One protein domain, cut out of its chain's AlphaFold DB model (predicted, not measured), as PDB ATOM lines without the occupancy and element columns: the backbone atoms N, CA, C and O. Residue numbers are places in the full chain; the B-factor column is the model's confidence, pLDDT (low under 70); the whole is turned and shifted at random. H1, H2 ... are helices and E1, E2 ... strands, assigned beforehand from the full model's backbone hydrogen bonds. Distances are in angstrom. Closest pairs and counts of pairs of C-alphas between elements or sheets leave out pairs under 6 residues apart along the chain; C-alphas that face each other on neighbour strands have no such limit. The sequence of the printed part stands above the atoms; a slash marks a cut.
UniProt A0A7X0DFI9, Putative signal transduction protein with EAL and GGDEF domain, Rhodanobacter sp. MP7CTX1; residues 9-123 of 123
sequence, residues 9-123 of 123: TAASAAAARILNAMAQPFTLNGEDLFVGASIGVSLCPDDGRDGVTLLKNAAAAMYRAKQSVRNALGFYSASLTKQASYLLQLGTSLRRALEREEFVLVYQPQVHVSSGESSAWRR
ATOM      1  N   THR A   9       8.326 -30.561   2.124       88.44
ATOM      2  CA  THR A   9       7.121 -30.559   2.963       88.44
ATOM      3  C   THR A   9       5.975 -29.849   2.256       88.44
ATOM      4  O   THR A   9       4.884 -30.408   2.123       88.44
ATOM      5  N   ALA A  10       6.231 -28.650   1.727       88.75
ATOM      6  CA  ALA A  10       5.268 -27.914   0.916       88.75
ATOM      7  C   ALA A  10       4.842 -28.698  -0.340       88.75
ATOM      8  O   ALA A  10       3.652 -28.753  -0.661       88.75
ATOM      9  N   ALA A  11       5.789 -29.355  -1.023       90.19
ATOM     10  CA  ALA A  11       5.493 -30.189  -2.188       90.19
ATOM     11  C   ALA A  11       4.611 -31.399  -1.826       90.19
ATOM     12  O   ALA A  11       3.640 -31.693  -2.526       90.19
ATOM     13  N   SER A  12       4.898 -32.058  -0.699       90.50
ATOM     14  CA  SER A  12       4.083 -33.154  -0.165       90.50
ATOM     15  C   SER A  12       2.664 -32.690   0.178       90.50
ATOM     16  O   SER A  12       1.688 -33.318  -0.232       90.50
ATOM     17  N   ALA A  13       2.528 -31.542   0.848       91.25
ATOM     18  CA  ALA A  13       1.229 -30.971   1.198       91.25
ATOM     19  C   ALA A  13       0.392 -30.624  -0.047       91.25
ATOM     20  O   ALA A  13      -0.807 -30.904  -0.091       91.25
ATOM     21  N   ALA A  14       1.015 -30.056  -1.084       92.38
ATOM     22  CA  ALA A  14       0.346 -29.779  -2.353       92.38
ATOM     23  C   ALA A  14      -0.112 -31.069  -3.056       92.38
ATOM     24  O   ALA A  14      -1.261 -31.157  -3.493       92.38
ATOM     25  N   ALA A  15       0.749 -32.088  -3.109       91.62
ATOM     26  CA  ALA A  15       0.409 -33.381  -3.690       91.62
ATOM     27  C   ALA A  15      -0.727 -34.079  -2.927       91.62
ATOM     28  O   ALA A  15      -1.660 -34.584  -3.548       91.62
ATOM     29  N   ALA A  16      -0.709 -34.043  -1.592       90.81
ATOM     30  CA  ALA A  16      -1.772 -34.596  -0.756       90.81
ATOM     31  C   ALA A  16      -3.126 -33.923  -1.028       90.81
ATOM     32  O   ALA A  16      -4.144 -34.603  -1.140       90.81
ATOM     33  N   ARG A  17      -3.151 -32.594  -1.211       93.00
ATOM     34  CA  ARG A  17      -4.376 -31.867  -1.589       93.00
ATOM     35  C   ARG A  17      -4.935 -32.335  -2.934       93.00
ATOM     36  O   ARG A  17      -6.145 -32.509  -3.046       93.00
ATOM     37  N   ILE A  18      -4.074 -32.560  -3.927       91.69
ATOM     38  CA  ILE A  18      -4.485 -33.061  -5.247       91.69
ATOM     39  C   ILE A  18      -5.018 -34.492  -5.137       91.69
ATOM     40  O   ILE A  18      -6.092 -34.777  -5.659       91.69
ATOM     41  N   LEU A  19      -4.312 -35.381  -4.432       90.88
ATOM     42  CA  LEU A  19      -4.746 -36.767  -4.226       90.88
ATOM     43  C   LEU A  19      -6.101 -36.834  -3.509       90.88
ATOM     44  O   LEU A  19      -6.974 -37.591  -3.920       90.88
ATOM     45  N   ASN A  20      -6.315 -35.993  -2.493       90.38
ATOM     46  CA  ASN A  20      -7.590 -35.923  -1.777       90.38
ATOM     47  C   ASN A  20      -8.739 -35.427  -2.665       90.38
ATOM     48  O   ASN A  20      -9.849 -35.944  -2.561       90.38
ATOM     49  N   ALA A  21      -8.480 -34.455  -3.543       90.38
ATOM     50  CA  ALA A  21      -9.473 -33.988  -4.508       90.38
ATOM     51  C   ALA A  21      -9.811 -35.073  -5.543       90.38
ATOM     52  O   ALA A  21     -10.976 -35.286  -5.853       90.38
ATOM     53  N   MET A  22      -8.796 -35.796  -6.026       89.19
ATOM     54  CA  MET A  22      -8.945 -36.903  -6.978       89.19
ATOM     55  C   MET A  22      -9.635 -38.137  -6.381       89.19
ATOM     56  O   MET A  22     -10.178 -38.938  -7.132       89.19
ATOM     57  N   ALA A  23      -9.592 -38.306  -5.057       87.25
ATOM     58  CA  ALA A  23     -10.229 -39.420  -4.359       87.25
ATOM     59  C   ALA A  23     -11.753 -39.263  -4.220       87.25
ATOM     60  O   ALA A  23     -12.430 -40.236  -3.889       87.25
ATOM     61  N   GLN A  24     -12.293 -38.061  -4.450       89.44
ATOM     62  CA  GLN A  24     -13.740 -37.858  -4.494       89.44
ATOM     63  C   GLN A  24     -14.325 -38.483  -5.773       89.44
ATOM     64  O   GLN A  24     -13.678 -38.430  -6.822       89.44
ATOM     65  N   PRO A  25     -15.529 -39.080  -5.711       89.81
ATOM     66  CA  PRO A  25     -16.187 -39.612  -6.894       89.81
ATOM     67  C   PRO A  25     -16.521 -38.488  -7.877       89.81
ATOM     68  O   PRO A  25     -16.930 -37.392  -7.492       89.81
ATOM     69  N   PHE A  26     -16.360 -38.781  -9.162       90.12
ATOM     70  CA  PHE A  26     -16.771 -37.894 -10.240       90.12
ATOM     71  C   PHE A  26     -18.120 -38.365 -10.758       90.12
ATOM     72  O   PHE A  26     -18.218 -39.473 -11.279       90.12
ATOM     73  N   THR A  27     -19.148 -37.528 -10.654       91.69
ATOM     74  CA  THR A  27     -20.452 -37.840 -11.242       91.69
ATOM     75  C   THR A  27     -20.405 -37.572 -12.745       91.69
ATOM     76  O   THR A  27     -20.295 -36.424 -13.182       91.69
ATOM     77  N   LEU A  28     -20.494 -38.633 -13.545       90.56
ATOM     78  CA  LEU A  28     -20.543 -38.572 -15.004       90.56
ATOM     79  C   LEU A  28     -21.798 -39.308 -15.475       90.56
ATOM     80  O   LEU A  28     -21.979 -40.481 -15.179       90.56
ATOM     81  N   ASN A  29     -22.685 -38.618 -16.196       91.31
ATOM     82  CA  ASN A  29     -23.964 -39.172 -16.670       91.31
ATOM     83  C   ASN A  29     -24.856 -39.776 -15.563       91.31
ATOM     84  O   ASN A  29     -25.654 -40.668 -15.831       91.31
ATOM     85  N   GLY A  30     -24.742 -39.277 -14.328       91.56
ATOM     86  CA  GLY A  30     -25.500 -39.786 -13.179       91.56
ATOM     87  C   GLY A  30     -24.901 -41.029 -12.515       91.56
ATOM     88  O   GLY A  30     -25.488 -41.524 -11.558       91.56
ATOM     89  N   GLU A  31     -23.740 -41.504 -12.975       91.81
ATOM     90  CA  GLU A  31     -22.971 -42.573 -12.334       91.81
ATOM     91  C   GLU A  31     -21.731 -42.011 -11.631       91.81
ATOM     92  O   GLU A  31     -21.080 -41.085 -12.126       91.81
ATOM     93  N   ASP A  32     -21.381 -42.596 -10.485       92.38
ATOM     94  CA  ASP A  32     -20.187 -42.221  -9.729       92.38
ATOM     95  C   ASP A  32     -18.958 -42.989 -10.225       92.38
ATOM     96  O   ASP A  32     -18.871 -44.218 -10.135       92.38
ATOM     97  N   LEU A  33     -17.964 -42.247 -10.714       91.31
ATOM     98  CA  LEU A  33     -16.690 -42.781 -11.175       91.31
ATOM     99  C   LEU A  33     -15.583 -42.548 -10.141       91.31
ATOM    100  O   LEU A  33     -15.268 -41.414  -9.779       91.31
ATOM    101  N   PHE A  34     -14.915 -43.632  -9.743       87.38
ATOM    102  CA  PHE A  34     -13.766 -43.594  -8.837       87.38
ATOM    103  C   PHE A  34     -12.448 -43.682  -9.610       87.38
ATOM    104  O   PHE A  34     -12.019 -44.753 -10.065       87.38
ATOM    105  N   VAL A  35     -11.767 -42.545  -9.726       86.19
ATOM    106  CA  VAL A  35     -10.429 -42.455 -10.315       86.19
ATOM    107  C   VAL A  35      -9.366 -42.396  -9.220       86.19
ATOM    108  O   VAL A  35      -9.598 -41.931  -8.112       86.19
ATOM    109  N   GLY A  36      -8.181 -42.919  -9.521       82.88
ATOM    110  CA  GLY A  36      -6.999 -42.740  -8.681       82.88
ATOM    111  C   GLY A  36      -5.985 -41.868  -9.405       82.88
ATOM    112  O   GLY A  36      -5.924 -41.882 -10.635       82.88
ATOM    113  N   ALA A  37      -5.158 -41.151  -8.652       88.00
ATOM    114  CA  ALA A  37      -4.020 -40.423  -9.196       88.00
ATOM    115  C   ALA A  37      -2.701 -40.970  -8.637       88.00
ATOM    116  O   ALA A  37      -2.644 -41.543  -7.549       88.00
ATOM    117  N   SER A  38      -1.629 -40.791  -9.399       91.12
ATOM    118  CA  SER A  38      -0.264 -41.025  -8.935       91.12
ATOM    119  C   SER A  38       0.551 -39.786  -9.263       91.12
ATOM    120  O   SER A  38       0.517 -39.318 -10.401       91.12
ATOM    121  N   ILE A  39       1.275 -39.255  -8.282       92.56
ATOM    122  CA  ILE A  39       2.033 -38.006  -8.406       92.56
ATOM    123  C   ILE A  39       3.519 -38.304  -8.216       92.56
ATOM    124  O   ILE A  39       3.907 -38.984  -7.267       92.56
ATOM    125  N   GLY A  40       4.348 -37.791  -9.124       93.00
ATOM    126  CA  GLY A  40       5.804 -37.799  -9.005       93.00
ATOM    127  C   GLY A  40       6.333 -36.399  -8.722       93.00
ATOM    128  O   GLY A  40       5.917 -35.451  -9.384       93.00
ATOM    129  N   VAL A  41       7.248 -36.273  -7.763       93.94
ATOM    130  CA  VAL A  41       7.852 -34.997  -7.358       93.94
ATOM    131  C   VAL A  41       9.362 -35.037  -7.572       93.94
ATOM    132  O   VAL A  41      10.009 -36.017  -7.214       93.94
ATOM    133  N   SER A  42       9.909 -33.954  -8.124       94.31
ATOM    134  CA  SER A  42      11.344 -33.654  -8.159       94.31
ATOM    135  C   SER A  42      11.585 -32.237  -7.638       94.31
ATOM    136  O   SER A  42      10.816 -31.333  -7.973       94.31
ATOM    137  N   LEU A  43      12.649 -32.023  -6.876       92.06
ATOM    138  CA  LEU A  43      12.969 -30.770  -6.200       92.06
ATOM    139  C   LEU A  43      14.227 -30.127  -6.787       92.06
ATOM    140  O   LEU A  43      15.271 -30.754  -6.907       92.06
ATOM    141  N   CYS A  44      14.140 -28.844  -7.129       90.88
ATOM    142  CA  CYS A  44      15.311 -28.051  -7.493       90.88
ATOM    143  C   CYS A  44      15.980 -27.508  -6.217       90.88
ATOM    144  O   CYS A  44      15.261 -27.001  -5.346       90.88
ATOM    145  N   PRO A  45      17.321 -27.537  -6.106       91.31
ATOM    146  CA  PRO A  45      18.301 -27.981  -7.110       91.31
ATOM    147  C   PRO A  45      18.730 -29.455  -7.001       91.31
ATOM    148  O   PRO A  45      19.512 -29.908  -7.840       91.31
ATOM    149  N   ASP A  46      18.263 -30.179  -5.985       88.69
ATOM    150  CA  ASP A  46      18.784 -31.498  -5.600       88.69
ATOM    151  C   ASP A  46      18.534 -32.582  -6.661       88.69
ATOM    152  O   ASP A  46      19.402 -33.407  -6.941       88.69
ATOM    153  N   ASP A  47      17.385 -32.510  -7.330       91.06
ATOM    154  CA  ASP A  47      16.952 -33.455  -8.358       91.06
ATOM    155  C   ASP A  47      17.192 -32.924  -9.779       91.06
ATOM    156  O   ASP A  47      16.764 -33.536 -10.757       91.06
ATOM    157  N   GLY A  48      17.850 -31.775  -9.924       91.19
ATOM    158  CA  GLY A  48      18.117 -31.145 -11.212       91.19
ATOM    159  C   GLY A  48      18.107 -29.624 -11.128       91.19
ATOM    160  O   GLY A  48      17.372 -29.028 -10.344       91.19
ATOM    161  N   ARG A  49      18.927 -28.985 -11.967       93.12
ATOM    162  CA  ARG A  49      19.032 -27.517 -12.045       93.12
ATOM    163  C   ARG A  49      18.341 -26.917 -13.268       93.12
ATOM    164  O   ARG A  49      18.235 -25.700 -13.365       93.12
ATOM    165  N   ASP A  50      17.873 -27.755 -14.185       94.88
ATOM    166  CA  ASP A  50      17.151 -27.359 -15.387       94.88
ATOM    167  C   ASP A  50      15.788 -28.061 -15.463       94.88
ATOM    168  O   ASP A  50      15.593 -29.162 -14.938       94.88
ATOM    169  N   GLY A  51      14.829 -27.410 -16.125       92.56
ATOM    170  CA  GLY A  51      13.454 -27.902 -16.207       92.56
ATOM    171  C   GLY A  51      13.319 -29.244 -16.930       92.56
ATOM    172  O   GLY A  51      12.442 -30.030 -16.582       92.56
ATOM    173  N   VAL A  52      14.197 -29.542 -17.895       94.44
ATOM    174  CA  VAL A  52      14.155 -30.801 -18.652       94.44
ATOM    175  C   VAL A  52      14.554 -31.968 -17.749       94.44
ATOM    176  O   VAL A  52      13.853 -32.983 -17.704       94.44
ATOM    177  N   THR A  53      15.634 -31.816 -16.982       91.56
ATOM    178  CA  THR A  53      16.088 -32.811 -16.004       91.56
ATOM    179  C   THR A  53      15.055 -33.023 -14.902       91.56
ATOM    180  O   THR A  53      14.712 -34.169 -14.610       91.56
ATOM    181  N   LEU A  54      14.501 -31.943 -14.341       92.44
ATOM    182  CA  LEU A  54      13.464 -32.031 -13.308       92.44
ATOM    183  C   LEU A  54      12.217 -32.756 -13.827       92.44
ATOM    184  O   LEU A  54      11.759 -33.707 -13.201       92.44
ATOM    185  N   LEU A  55      11.717 -32.404 -15.015       93.25
ATOM    186  CA  LEU A  55      10.545 -33.063 -15.599       93.25
ATOM    187  C   LEU A  55      10.784 -34.562 -15.834       93.25
ATOM    188  O   LEU A  55       9.930 -35.391 -15.513       93.25
ATOM    189  N   LYS A  56      11.965 -34.925 -16.349       91.88
ATOM    190  CA  LYS A  56      12.367 -36.326 -16.529       91.88
ATOM    191  C   LYS A  56      12.401 -37.080 -15.196       91.88
ATOM    192  O   LYS A  56      11.948 -38.223 -15.119       91.88
ATOM    193  N   ASN A  57      12.920 -36.449 -14.149       93.38
ATOM    194  CA  ASN A  57      13.053 -37.050 -12.826       93.38
ATOM    195  C   ASN A  57      11.700 -37.173 -12.107       93.38
ATOM    196  O   ASN A  57      11.388 -38.244 -11.580       93.38
ATOM    197  N   ALA A  58      10.834 -36.161 -12.196       92.12
ATOM    198  CA  ALA A  58       9.447 -36.239 -11.739       92.12
ATOM    199  C   ALA A  58       8.673 -37.357 -12.458       92.12
ATOM    200  O   ALA A  58       7.945 -38.115 -11.817       92.12
ATOM    201  N   ALA A  59       8.874 -37.533 -13.770       89.31
ATOM    202  CA  ALA A  59       8.254 -38.621 -14.525       89.31
ATOM    203  C   ALA A  59       8.725 -40.009 -14.052       89.31
ATOM    204  O   ALA A  59       7.908 -40.923 -13.925       89.31
ATOM    205  N   ALA A  60      10.014 -40.168 -13.733       89.56
ATOM    206  CA  ALA A  60      10.540 -41.408 -13.155       89.56
ATOM    207  C   ALA A  60       9.929 -41.700 -11.769       89.56
ATOM    208  O   ALA A  60       9.534 -42.836 -11.492       89.56
ATOM    209  N   ALA A  61       9.791 -40.676 -10.923       91.06
ATOM    210  CA  ALA A  61       9.142 -40.792  -9.619       91.06
ATOM    211  C   ALA A  61       7.650 -41.155  -9.746       91.06
ATOM    212  O   ALA A  61       7.169 -42.059  -9.060       91.06
ATOM    213  N   MET A  62       6.936 -40.528 -10.687       90.69
ATOM    214  CA  MET A  62       5.534 -40.824 -10.998       90.69
ATOM    215  C   MET A  62       5.366 -42.263 -11.491       90.69
ATOM    216  O   MET A  62       4.426 -42.947 -11.093       90.69
ATOM    217  N   TYR A  63       6.261 -42.738 -12.360       85.88
ATOM    218  CA  TYR A  63       6.198 -44.106 -12.868       85.88
ATOM    219  C   TYR A  63       6.307 -45.128 -11.732       85.88
ATOM    220  O   TYR A  63       5.524 -46.073 -11.680       85.88
ATOM    221  N   ARG A  64       7.205 -44.901 -10.767       84.25
ATOM    222  CA  ARG A  64       7.283 -45.732  -9.558       84.25
ATOM    223  C   ARG A  64       6.023 -45.617  -8.703       84.25
ATOM    224  O   ARG A  64       5.519 -46.637  -8.248       84.25
ATOM    225  N   ALA A  65       5.480 -44.411  -8.537       87.50
ATOM    226  CA  ALA A  65       4.222 -44.202  -7.822       87.50
ATOM    227  C   ALA A  65       3.041 -44.950  -8.478       87.50
ATOM    228  O   ALA A  65       2.145 -45.415  -7.781       87.50
ATOM    229  N   LYS A  66       3.049 -45.130  -9.806       84.81
ATOM    230  CA  LYS A  66       2.062 -45.963 -10.517       84.81
ATOM    231  C   LYS A  66       2.224 -47.468 -10.281       84.81
ATOM    232  O   LYS A  66       1.267 -48.201 -10.495       84.81
ATOM    233  N   GLN A  67       3.413 -47.939  -9.898       81.00
ATOM    234  CA  GLN A  67       3.641 -49.354  -9.564       81.00
ATOM    235  C   GLN A  67       3.153 -49.705  -8.153       81.00
ATOM    236  O   GLN A  67       2.865 -50.866  -7.873       81.00
ATOM    237  N   SER A  68       3.056 -48.715  -7.268       69.06
ATOM    238  CA  SER A  68       2.342 -48.821  -5.994       69.06
ATOM    239  C   SER A  68       0.819 -48.728  -6.187       69.06
ATOM    240  O   SER A  68       0.337 -48.309  -7.236       69.06
ATOM    241  N   VAL A  69       0.056 -49.144  -5.170       63.78
ATOM    242  CA  VAL A  69      -1.423 -49.130  -5.149       63.78
ATOM    243  C   VAL A  69      -1.987 -47.749  -5.543       63.78
ATOM    244  O   VAL A  69      -1.310 -46.732  -5.392       63.78
ATOM    245  N   ARG A  70      -3.232 -47.707  -6.058       66.62
ATOM    246  CA  ARG A  70      -3.956 -46.466  -6.406       66.62
ATOM    247  C   ARG A  70      -3.800 -45.398  -5.307       66.62
ATOM    248  O   ARG A  70      -3.918 -45.721  -4.130       66.62
ATOM    249  N   ASN A  71      -3.642 -44.136  -5.723       69.00
ATOM    250  CA  ASN A  71      -3.505 -42.956  -4.858       69.00
ATOM    251  C   ASN A  71      -2.121 -42.799  -4.193       69.00
ATOM    252  O   ASN A  71      -2.002 -42.766  -2.972       69.00
ATOM    253  N   ALA A  72      -1.062 -42.708  -5.004       84.06
ATOM    254  CA  ALA A  72       0.323 -42.742  -4.521       84.06
ATOM    255  C   ALA A  72       1.131 -41.478  -4.856       84.06
ATOM    256  O   ALA A  72       1.023 -40.910  -5.944       84.06
ATOM    257  N   LEU A  73       2.006 -41.090  -3.928       88.31
ATOM    258  CA  LEU A  73       3.004 -40.033  -4.080       88.31
ATOM    259  C   LEU A  73       4.404 -40.655  -4.098       88.31
ATOM    260  O   LEU A  73       4.748 -41.433  -3.211       88.31
ATOM    261  N   GLY A  74       5.219 -40.295  -5.086       89.56
ATOM    262  CA  GLY A  74       6.623 -40.686  -5.169       89.56
ATOM    263  C   GLY A  74       7.530 -39.468  -5.275       89.56
ATOM    264  O   GLY A  74       7.356 -38.646  -6.171       89.56
ATOM    265  N   PHE A  75       8.528 -39.377  -4.399       90.62
ATOM    266  CA  PHE A  75       9.643 -38.447  -4.573       90.62
ATOM    267  C   PHE A  75      10.730 -39.085  -5.427       90.62
ATOM    268  O   PHE A  75      10.948 -40.301  -5.383       90.62
ATOM    269  N   TYR A  76      11.401 -38.256  -6.213       90.25
ATOM    270  CA  TYR A  76      12.555 -38.673  -6.973       90.25
ATOM    271  C   TYR A  76      13.710 -39.093  -6.057       90.25
ATOM    272  O   TYR A  76      13.889 -38.612  -4.944       90.25
ATOM    273  N   SER A  77      14.507 -40.030  -6.560       86.50
ATOM    274  CA  SER A  77      15.808 -40.390  -6.020       86.50
ATOM    275  C   SER A  77      16.688 -40.849  -7.178       86.50
ATOM    276  O   SER A  77      16.204 -41.436  -8.145       86.50
ATOM    277  N   ALA A  78      18.005 -40.672  -7.092       82.31
ATOM    278  CA  ALA A  78      18.903 -41.125  -8.162       82.31
ATOM    279  C   ALA A  78      18.792 -42.641  -8.454       82.31
ATOM    280  O   ALA A  78      19.012 -43.092  -9.583       82.31
ATOM    281  N   SER A  79      18.406 -43.445  -7.454       81.81
ATOM    282  CA  SER A  79      18.136 -44.876  -7.631       81.81
ATOM    283  C   SER A  79      16.920 -45.148  -8.526       81.81
ATOM    284  O   SER A  79      16.921 -46.141  -9.256       81.81
ATOM    285  N   LEU A  80      15.934 -44.243  -8.561       78.19
ATOM    286  CA  LEU A  80      14.757 -44.354  -9.422       78.19
ATOM    287  C   LEU A  80      15.090 -44.242 -10.903       78.19
ATOM    288  O   LEU A  80      14.584 -45.039 -11.689       78.19
ATOM    289  N   THR A  81      15.975 -43.324 -11.300       76.69
ATOM    290  CA  THR A  81      16.404 -43.235 -12.706       76.69
ATOM    291  C   THR A  81      17.091 -44.517 -13.154       76.69
ATOM    292  O   THR A  81      16.838 -44.984 -14.265       76.69
ATOM    293  N   LYS A  82      17.934 -45.114 -12.299       80.94
ATOM    294  CA  LYS A  82      18.628 -46.371 -12.613       80.94
ATOM    295  C   LYS A  82      17.634 -47.515 -12.807       80.94
ATOM    296  O   LYS A  82      17.699 -48.205 -13.820       80.94
ATOM    297  N   GLN A  83      16.679 -47.665 -11.889       79.19
ATOM    298  CA  GLN A  83      15.642 -48.692 -11.982       79.19
ATOM    299  C   GLN A  83      14.732 -48.485 -13.202       79.19
ATOM    300  O   GLN A  83      14.459 -49.437 -13.928       79.19
ATOM    301  N   ALA A  84      14.303 -47.249 -13.471       73.81
ATOM    302  CA  ALA A  84      13.483 -46.928 -14.638       73.81
ATOM    303  C   ALA A  84      14.222 -47.227 -15.954       73.81
ATOM    304  O   ALA A  84      13.648 -47.825 -16.863       73.81
ATOM    305  N   SER A  85      15.509 -46.878 -16.031       81.75
ATOM    306  CA  SER A  85      16.357 -47.174 -17.194       81.75
ATOM    307  C   SER A  85      16.528 -48.679 -17.397       81.75
ATOM    308  O   SER A  85      16.382 -49.162 -18.517       81.75
ATOM    309  N   TYR A  86      16.767 -49.428 -16.317       84.50
ATOM    310  CA  TYR A  86      16.866 -50.886 -16.355       84.50
ATOM    311  C   TYR A  86      15.564 -51.541 -16.832       84.50
ATOM    312  O   TYR A  86      15.601 -52.377 -17.728       84.50
ATOM    313  N   LEU A  87      14.406 -51.136 -16.299       79.81
ATOM    314  CA  LEU A  87      13.112 -51.691 -16.713       79.81
ATOM    315  C   LEU A  87      12.789 -51.381 -18.178       79.81
ATOM    316  O   LEU A  87      12.248 -52.237 -18.874       79.81
ATOM    317  N   LEU A  88      13.143 -50.187 -18.665       81.81
ATOM    318  CA  LEU A  88      12.980 -49.829 -20.073       81.81
ATOM    319  C   LEU A  88      13.854 -50.709 -20.978       81.81
ATOM    320  O   LEU A  88      13.381 -51.221 -21.997       81.81
ATOM    321  N   GLN A  89      15.118 -50.908 -20.595       89.94
ATOM    322  CA  GLN A  89      16.041 -51.794 -21.306       89.94
ATOM    323  C   GLN A  89      15.536 -53.237 -21.290       89.94
ATOM    324  O   GLN A  89      15.447 -53.853 -22.346       89.94
ATOM    325  N   LEU A  90      15.127 -53.746 -20.127       90.38
ATOM    326  CA  LEU A  90      14.575 -55.087 -19.975       90.38
ATOM    327  C   LEU A  90      13.321 -55.274 -20.833       90.38
ATOM    328  O   LEU A  90      13.241 -56.244 -21.574       90.38
ATOM    329  N   GLY A  91      12.374 -54.333 -20.802       90.50
ATOM    330  CA  GLY A  91      11.165 -54.397 -21.627       90.50
ATOM    331  C   GLY A  91      11.470 -54.391 -23.127       90.50
ATOM    332  O   GLY A  91      10.863 -55.145 -23.886       90.50
ATOM    333  N   THR A  92      12.454 -53.594 -23.551       91.38
ATOM    334  CA  THR A  92      12.930 -53.582 -24.944       91.38
ATOM    335  C   THR A  92      13.557 -54.922 -25.322       91.38
ATOM    336  O   THR A  92      13.247 -55.468 -26.380       91.38
ATOM    337  N   SER A  93      14.410 -55.471 -24.457       93.19
ATOM    338  CA  SER A  93      15.057 -56.765 -24.670       93.19
ATOM    339  C   SER A  93      14.049 -57.911 -24.698       93.19
ATOM    340  O   SER A  93      14.125 -58.730 -25.599       93.19
ATOM    341  N   LEU A  94      13.064 -57.940 -23.793       93.88
ATOM    342  CA  LEU A  94      12.014 -58.965 -23.769       93.88
ATOM    343  C   LEU A  94      11.139 -58.922 -25.026       93.88
ATOM    344  O   LEU A  94      10.800 -59.970 -25.565       93.88
ATOM    345  N   ARG A  95      10.797 -57.725 -25.525       92.06
ATOM    346  CA  ARG A  95      10.045 -57.587 -26.782       92.06
ATOM    347  C   ARG A  95      10.835 -58.139 -27.969       92.06
ATOM    348  O   ARG A  95      10.284 -58.892 -28.759       92.06
ATOM    349  N   ARG A  96      12.131 -57.820 -28.049       95.31
ATOM    350  CA  ARG A  96      13.027 -58.369 -29.080       95.31
ATOM    351  C   ARG A  96      13.212 -59.879 -28.943       95.31
ATOM    352  O   ARG A  96      13.179 -60.569 -29.949       95.31
ATOM    353  N   ALA A  97      13.384 -60.384 -27.725       93.31
ATOM    354  CA  ALA A  97      13.517 -61.812 -27.449       93.31
ATOM    355  C   ALA A  97      12.261 -62.582 -27.875       93.31
ATOM    356  O   ALA A  97      12.365 -63.676 -28.418       93.31
ATOM    357  N   LEU A  98      11.077 -61.985 -27.697       93.56
ATOM    358  CA  LEU A  98       9.823 -62.551 -28.188       93.56
ATOM    359  C   LEU A  98       9.787 -62.608 -29.720       93.56
ATOM    360  O   LEU A  98       9.472 -63.652 -30.276       93.56
ATOM    361  N   GLU A  99      10.138 -61.508 -30.395       94.81
ATOM    362  CA  GLU A  99      10.205 -61.434 -31.866       94.81
ATOM    363  C   GLU A  99      11.233 -62.406 -32.468       94.81
ATOM    364  O   GLU A  99      11.091 -62.824 -33.613       94.81
ATOM    365  N   ARG A 100      12.275 -62.751 -31.706       96.94
ATOM    366  CA  ARG A 100      13.378 -63.629 -32.120       96.94
ATOM    367  C   ARG A 100      13.257 -65.064 -31.611       96.94
ATOM    368  O   ARG A 100      14.199 -65.828 -31.782       96.94
ATOM    369  N   GLU A 101      12.142 -65.412 -30.969       92.06
ATOM    370  CA  GLU A 101      11.906 -66.746 -30.397       92.06
ATOM    371  C   GLU A 101      13.009 -67.198 -29.411       92.06
ATOM    372  O   GLU A 101      13.330 -68.375 -29.289       92.06
ATOM    373  N   GLU A 102      13.587 -66.259 -28.655       95.75
ATOM    374  CA  GLU A 102      14.686 -66.512 -27.706       95.75
ATOM    375  C   GLU A 102      14.198 -67.065 -26.344       95.75
ATOM    376  O   GLU A 102      14.996 -67.282 -25.430       95.75
ATOM    377  N   PHE A 103      12.891 -67.297 -26.176       92.31
ATOM    378  CA  PHE A 103      12.328 -67.901 -24.966       92.31
ATOM    379  C   PHE A 103      12.348 -69.427 -25.042       92.31
ATOM    380  O   PHE A 103      11.832 -70.022 -25.984       92.31
ATOM    381  N   VAL A 104      12.868 -70.070 -23.994       91.56
ATOM    382  CA  VAL A 104      12.855 -71.531 -23.851       91.56
ATOM    383  C   VAL A 104      12.019 -71.947 -22.650       91.56
ATOM    384  O   VAL A 104      12.057 -71.316 -21.592       91.56
ATOM    385  N   LEU A 105      11.261 -73.027 -22.812       87.44
ATOM    386  CA  LEU A 105      10.486 -73.615 -21.730       87.44
ATOM    387  C   LEU A 105      11.387 -74.530 -20.900       87.44
ATOM    388  O   LEU A 105      11.956 -75.491 -21.416       87.44
ATOM    389  N   VAL A 106      11.504 -74.230 -19.611       86.75
ATOM    390  CA  VAL A 106      12.277 -75.029 -18.658       86.75
ATOM    391  C   VAL A 106      11.302 -75.720 -17.716       86.75
ATOM    392  O   VAL A 106      10.445 -75.067 -17.131       86.75
ATOM    393  N   TYR A 107      11.440 -77.035 -17.556       82.00
ATOM    394  CA  TYR A 107      10.611 -77.825 -16.647       82.00
ATOM    395  C   TYR A 107      11.392 -78.178 -15.386       82.00
ATOM    396  O   TYR A 107      12.508 -78.696 -15.471       82.00
ATOM    397  N   GLN A 108      10.792 -77.951 -14.215       84.38
ATOM    398  CA  GLN A 108      11.369 -78.380 -12.942       84.38
ATOM    399  C   GLN A 108      10.635 -79.630 -12.423       84.38
ATOM    400  O   GLN A 108       9.413 -79.570 -12.229       84.38
ATOM    401  N   PRO A 109      11.341 -80.755 -12.190       78.56
ATOM    402  CA  PRO A 109      10.726 -81.950 -11.626       78.56
ATOM    403  C   PRO A 109      10.361 -81.703 -10.162       78.56
ATOM    404  O   PRO A 109      11.184 -81.233  -9.374       78.56
ATOM    405  N   GLN A 110       9.126 -82.029  -9.788       77.69
ATOM    406  CA  GLN A 110       8.705 -82.078  -8.392       77.69
ATOM    407  C   GLN A 110       8.901 -83.504  -7.882       77.69
ATOM    408  O   GLN A 110       8.299 -84.434  -8.417       77.69
ATOM    409  N   VAL A 111       9.755 -83.673  -6.871       81.44
ATOM    410  CA  VAL A 111      10.069 -84.973  -6.260       81.44
ATOM    411  C   VAL A 111       9.505 -85.063  -4.846       81.44
ATOM    412  O   VAL A 111       9.607 -84.115  -4.064       81.44
ATOM    413  N   HIS A 112       8.926 -86.212  -4.498       76.50
ATOM    414  CA  HIS A 112       8.556 -86.512  -3.120       76.50
ATOM    415  C   HIS A 112       9.801 -86.861  -2.309       76.50
ATOM    416  O   HIS A 112      10.462 -87.866  -2.559       76.50
ATOM    417  N   VAL A 113      10.090 -86.051  -1.289       77.00
ATOM    418  CA  VAL A 113      11.293 -86.178  -0.446       77.00
ATOM    419  C   VAL A 113      11.373 -87.534   0.274       77.00
ATOM    420  O   VAL A 113      12.466 -88.014   0.549       77.00
ATOM    421  N   SER A 114      10.233 -88.175   0.555       79.19
ATOM    422  CA  SER A 114      10.166 -89.456   1.269       79.19
ATOM    423  C   SER A 114      10.349 -90.698   0.391       79.19
ATOM    424  O   SER A 114      10.733 -91.735   0.921       79.19
ATOM    425  N   SER A 115      10.060 -90.630  -0.915       73.38
ATOM    426  CA  SER A 115      10.134 -91.786  -1.831       73.38
ATOM    427  C   SER A 115      11.137 -91.614  -2.976       73.38
ATOM    428  O   SER A 115      11.490 -92.593  -3.622       73.38
ATOM    429  N   GLY A 116      11.608 -90.391  -3.243       65.31
ATOM    430  CA  GLY A 116      12.465 -90.080  -4.391       65.31
ATOM    431  C   GLY A 116      11.735 -90.085  -5.740       65.31
ATOM    432  O   GLY A 116      12.351 -89.802  -6.765       65.31
ATOM    433  N   GLU A 117      10.430 -90.367  -5.758       70.38
ATOM    434  CA  GLU A 117       9.627 -90.414  -6.979       70.38
ATOM    435  C   GLU A 117       9.198 -89.007  -7.417       70.38
ATOM    436  O   GLU A 117       8.788 -88.170  -6.605       70.38
ATOM    437  N   SER A 118       9.284 -88.737  -8.721       61.72
ATOM    438  CA  SER A 118       8.787 -87.506  -9.331       61.72
ATOM    439  C   SER A 118       7.269 -87.577  -9.521       61.72
ATOM    440  O   SER A 118       6.779 -88.375 -10.316       61.72
ATOM    441  N   SER A 119       6.503 -86.745  -8.808       65.69
ATOM    442  CA  SER A 119       5.031 -86.772  -8.872       65.69
ATOM    443  C   SER A 119       4.429 -85.876  -9.951       65.69
ATOM    444  O   SER A 119       3.311 -86.137 -10.385       65.69
ATOM    445  N   ALA A 120       5.142 -84.843 -10.412       64.88
ATOM    446  CA  ALA A 120       4.700 -83.965 -11.499       64.88
ATOM    447  C   ALA A 120       5.830 -83.039 -11.989       64.88
ATOM    448  O   ALA A 120       6.829 -82.826 -11.303       64.88
ATOM    449  N   TRP A 121       5.647 -82.428 -13.162       64.44
ATOM    450  CA  TRP A 121       6.487 -81.331 -13.655       64.44
ATOM    451  C   TRP A 121       5.764 -80.006 -13.432       64.44
ATOM    452  O   TRP A 121       4.611 -79.859 -13.848       64.44
ATOM    453  N   ARG A 122       6.417 -79.026 -12.798       66.31
ATOM    454  CA  ARG A 122       5.853 -77.672 -12.709       66.31
ATOM    455  C   ARG A 122       6.074 -76.964 -14.050       66.31
ATOM    456  O   ARG A 122       7.210 -76.934 -14.525       66.31
ATOM    457  N   ARG A 123       4.990 -76.464 -14.650       54.38
ATOM    458  CA  ARG A 123       5.030 -75.533 -15.790       54.38
ATOM    459  C   ARG A 123       5.452 -74.142 -15.339       54.38
ATOM    460  O   ARG A 123       5.146 -73.798 -14.173       54.38
TER     461      ARG A 123
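What this domain is: This is residues 9 to 123 of the 123 residues of the protein "Putative signal transduction protein with EAL and GGDEF domain" of Rhodanobacter sp. MP7CTX1 (UniProt A0A7X0DFI9). Look first for a small body in which a pair of parallel strands, E3 and E4, lies between H1 on one side and H2 on the other, with the hairpin E1 and E2 beyond one end of H1. From this body the long helix H3 reaches away as an arm, its residues 86 to 93 and 95 to 99 standing free, and the hairpin E5 and E6 makes a separate small head at the far end. The printed part has 115 residues, with three named helices and six named strands in the order H1 E1 E2 E3 H2 E4 H3 E5 E6; the class is mixed, helices and strands. The whole is extended, with a radius of gyration of the C-alphas of 22.3 A and spans of 63 by 44 by 34 A.

Where its parts are: Find C-alpha 38 at (-0.264, -41.025, -8.935), where E3, residues 38 to 41, begins; its neighbour E4 is residues 72 to 75. H2, residues 51 to 67, is 24.5 A long, and H1, residues 9 to 22, is 19.9 A long. E1 is residues 26 to 28 and E2 residues 31 to 33. From C-alpha 78 at (18.903, -41.125, -8.162), H3 runs 32.4 A to residue 99. E5 is residues 108 to 111, and E6, residues 118 to 122, ends with C-alpha 122 at (5.853, -77.672, -12.709).

How they stand to each other: Start at E3 and E4, parallel at 15 degrees, where N 39 and O 72 are 2.9 A apart, within hydrogen-bond range. With H2 they make a strand-helix-strand unit, two parallel neighbour strands with a helix between them in the chain, and its crossover is left-handed. The closest C-alphas of E3 and H2 are those of Gly 40 and Met 62, 3.6 A apart. The closest of H1 and E3 are those of Ala 15 and Ile 39, 6.8 A apart, while H1 and H2 are apart. Residues 57 to 64 of H2 touch residues 80 to 84 of H3, closest at the C-alphas of Ala 60 and Thr 81, 6.2 A apart; the tilt is steep at 68 degrees, only just short of about perpendicular, and they run the same way. In the antiparallel hairpin E1 and E2, N 26 and O 33 are 2.9 A apart. In the antiparallel hairpin E5 and E6, N 110 and O 120 are 2.9 A apart. Every O i to N i+4 pair is within hydrogen-bond range in H1 and H2, and 17 of 18 are in H3.

The domain as a whole: The two C-alphas farthest apart are those of Asp 50 and Ser 115, at 66.2 A. The printed part has no cut, no link is long, and residue 123 is the chain's last. The mean pLDDT of the printed part is 86.1; look for values under 70 at residues 68 to 71, 116 and 118 to 123.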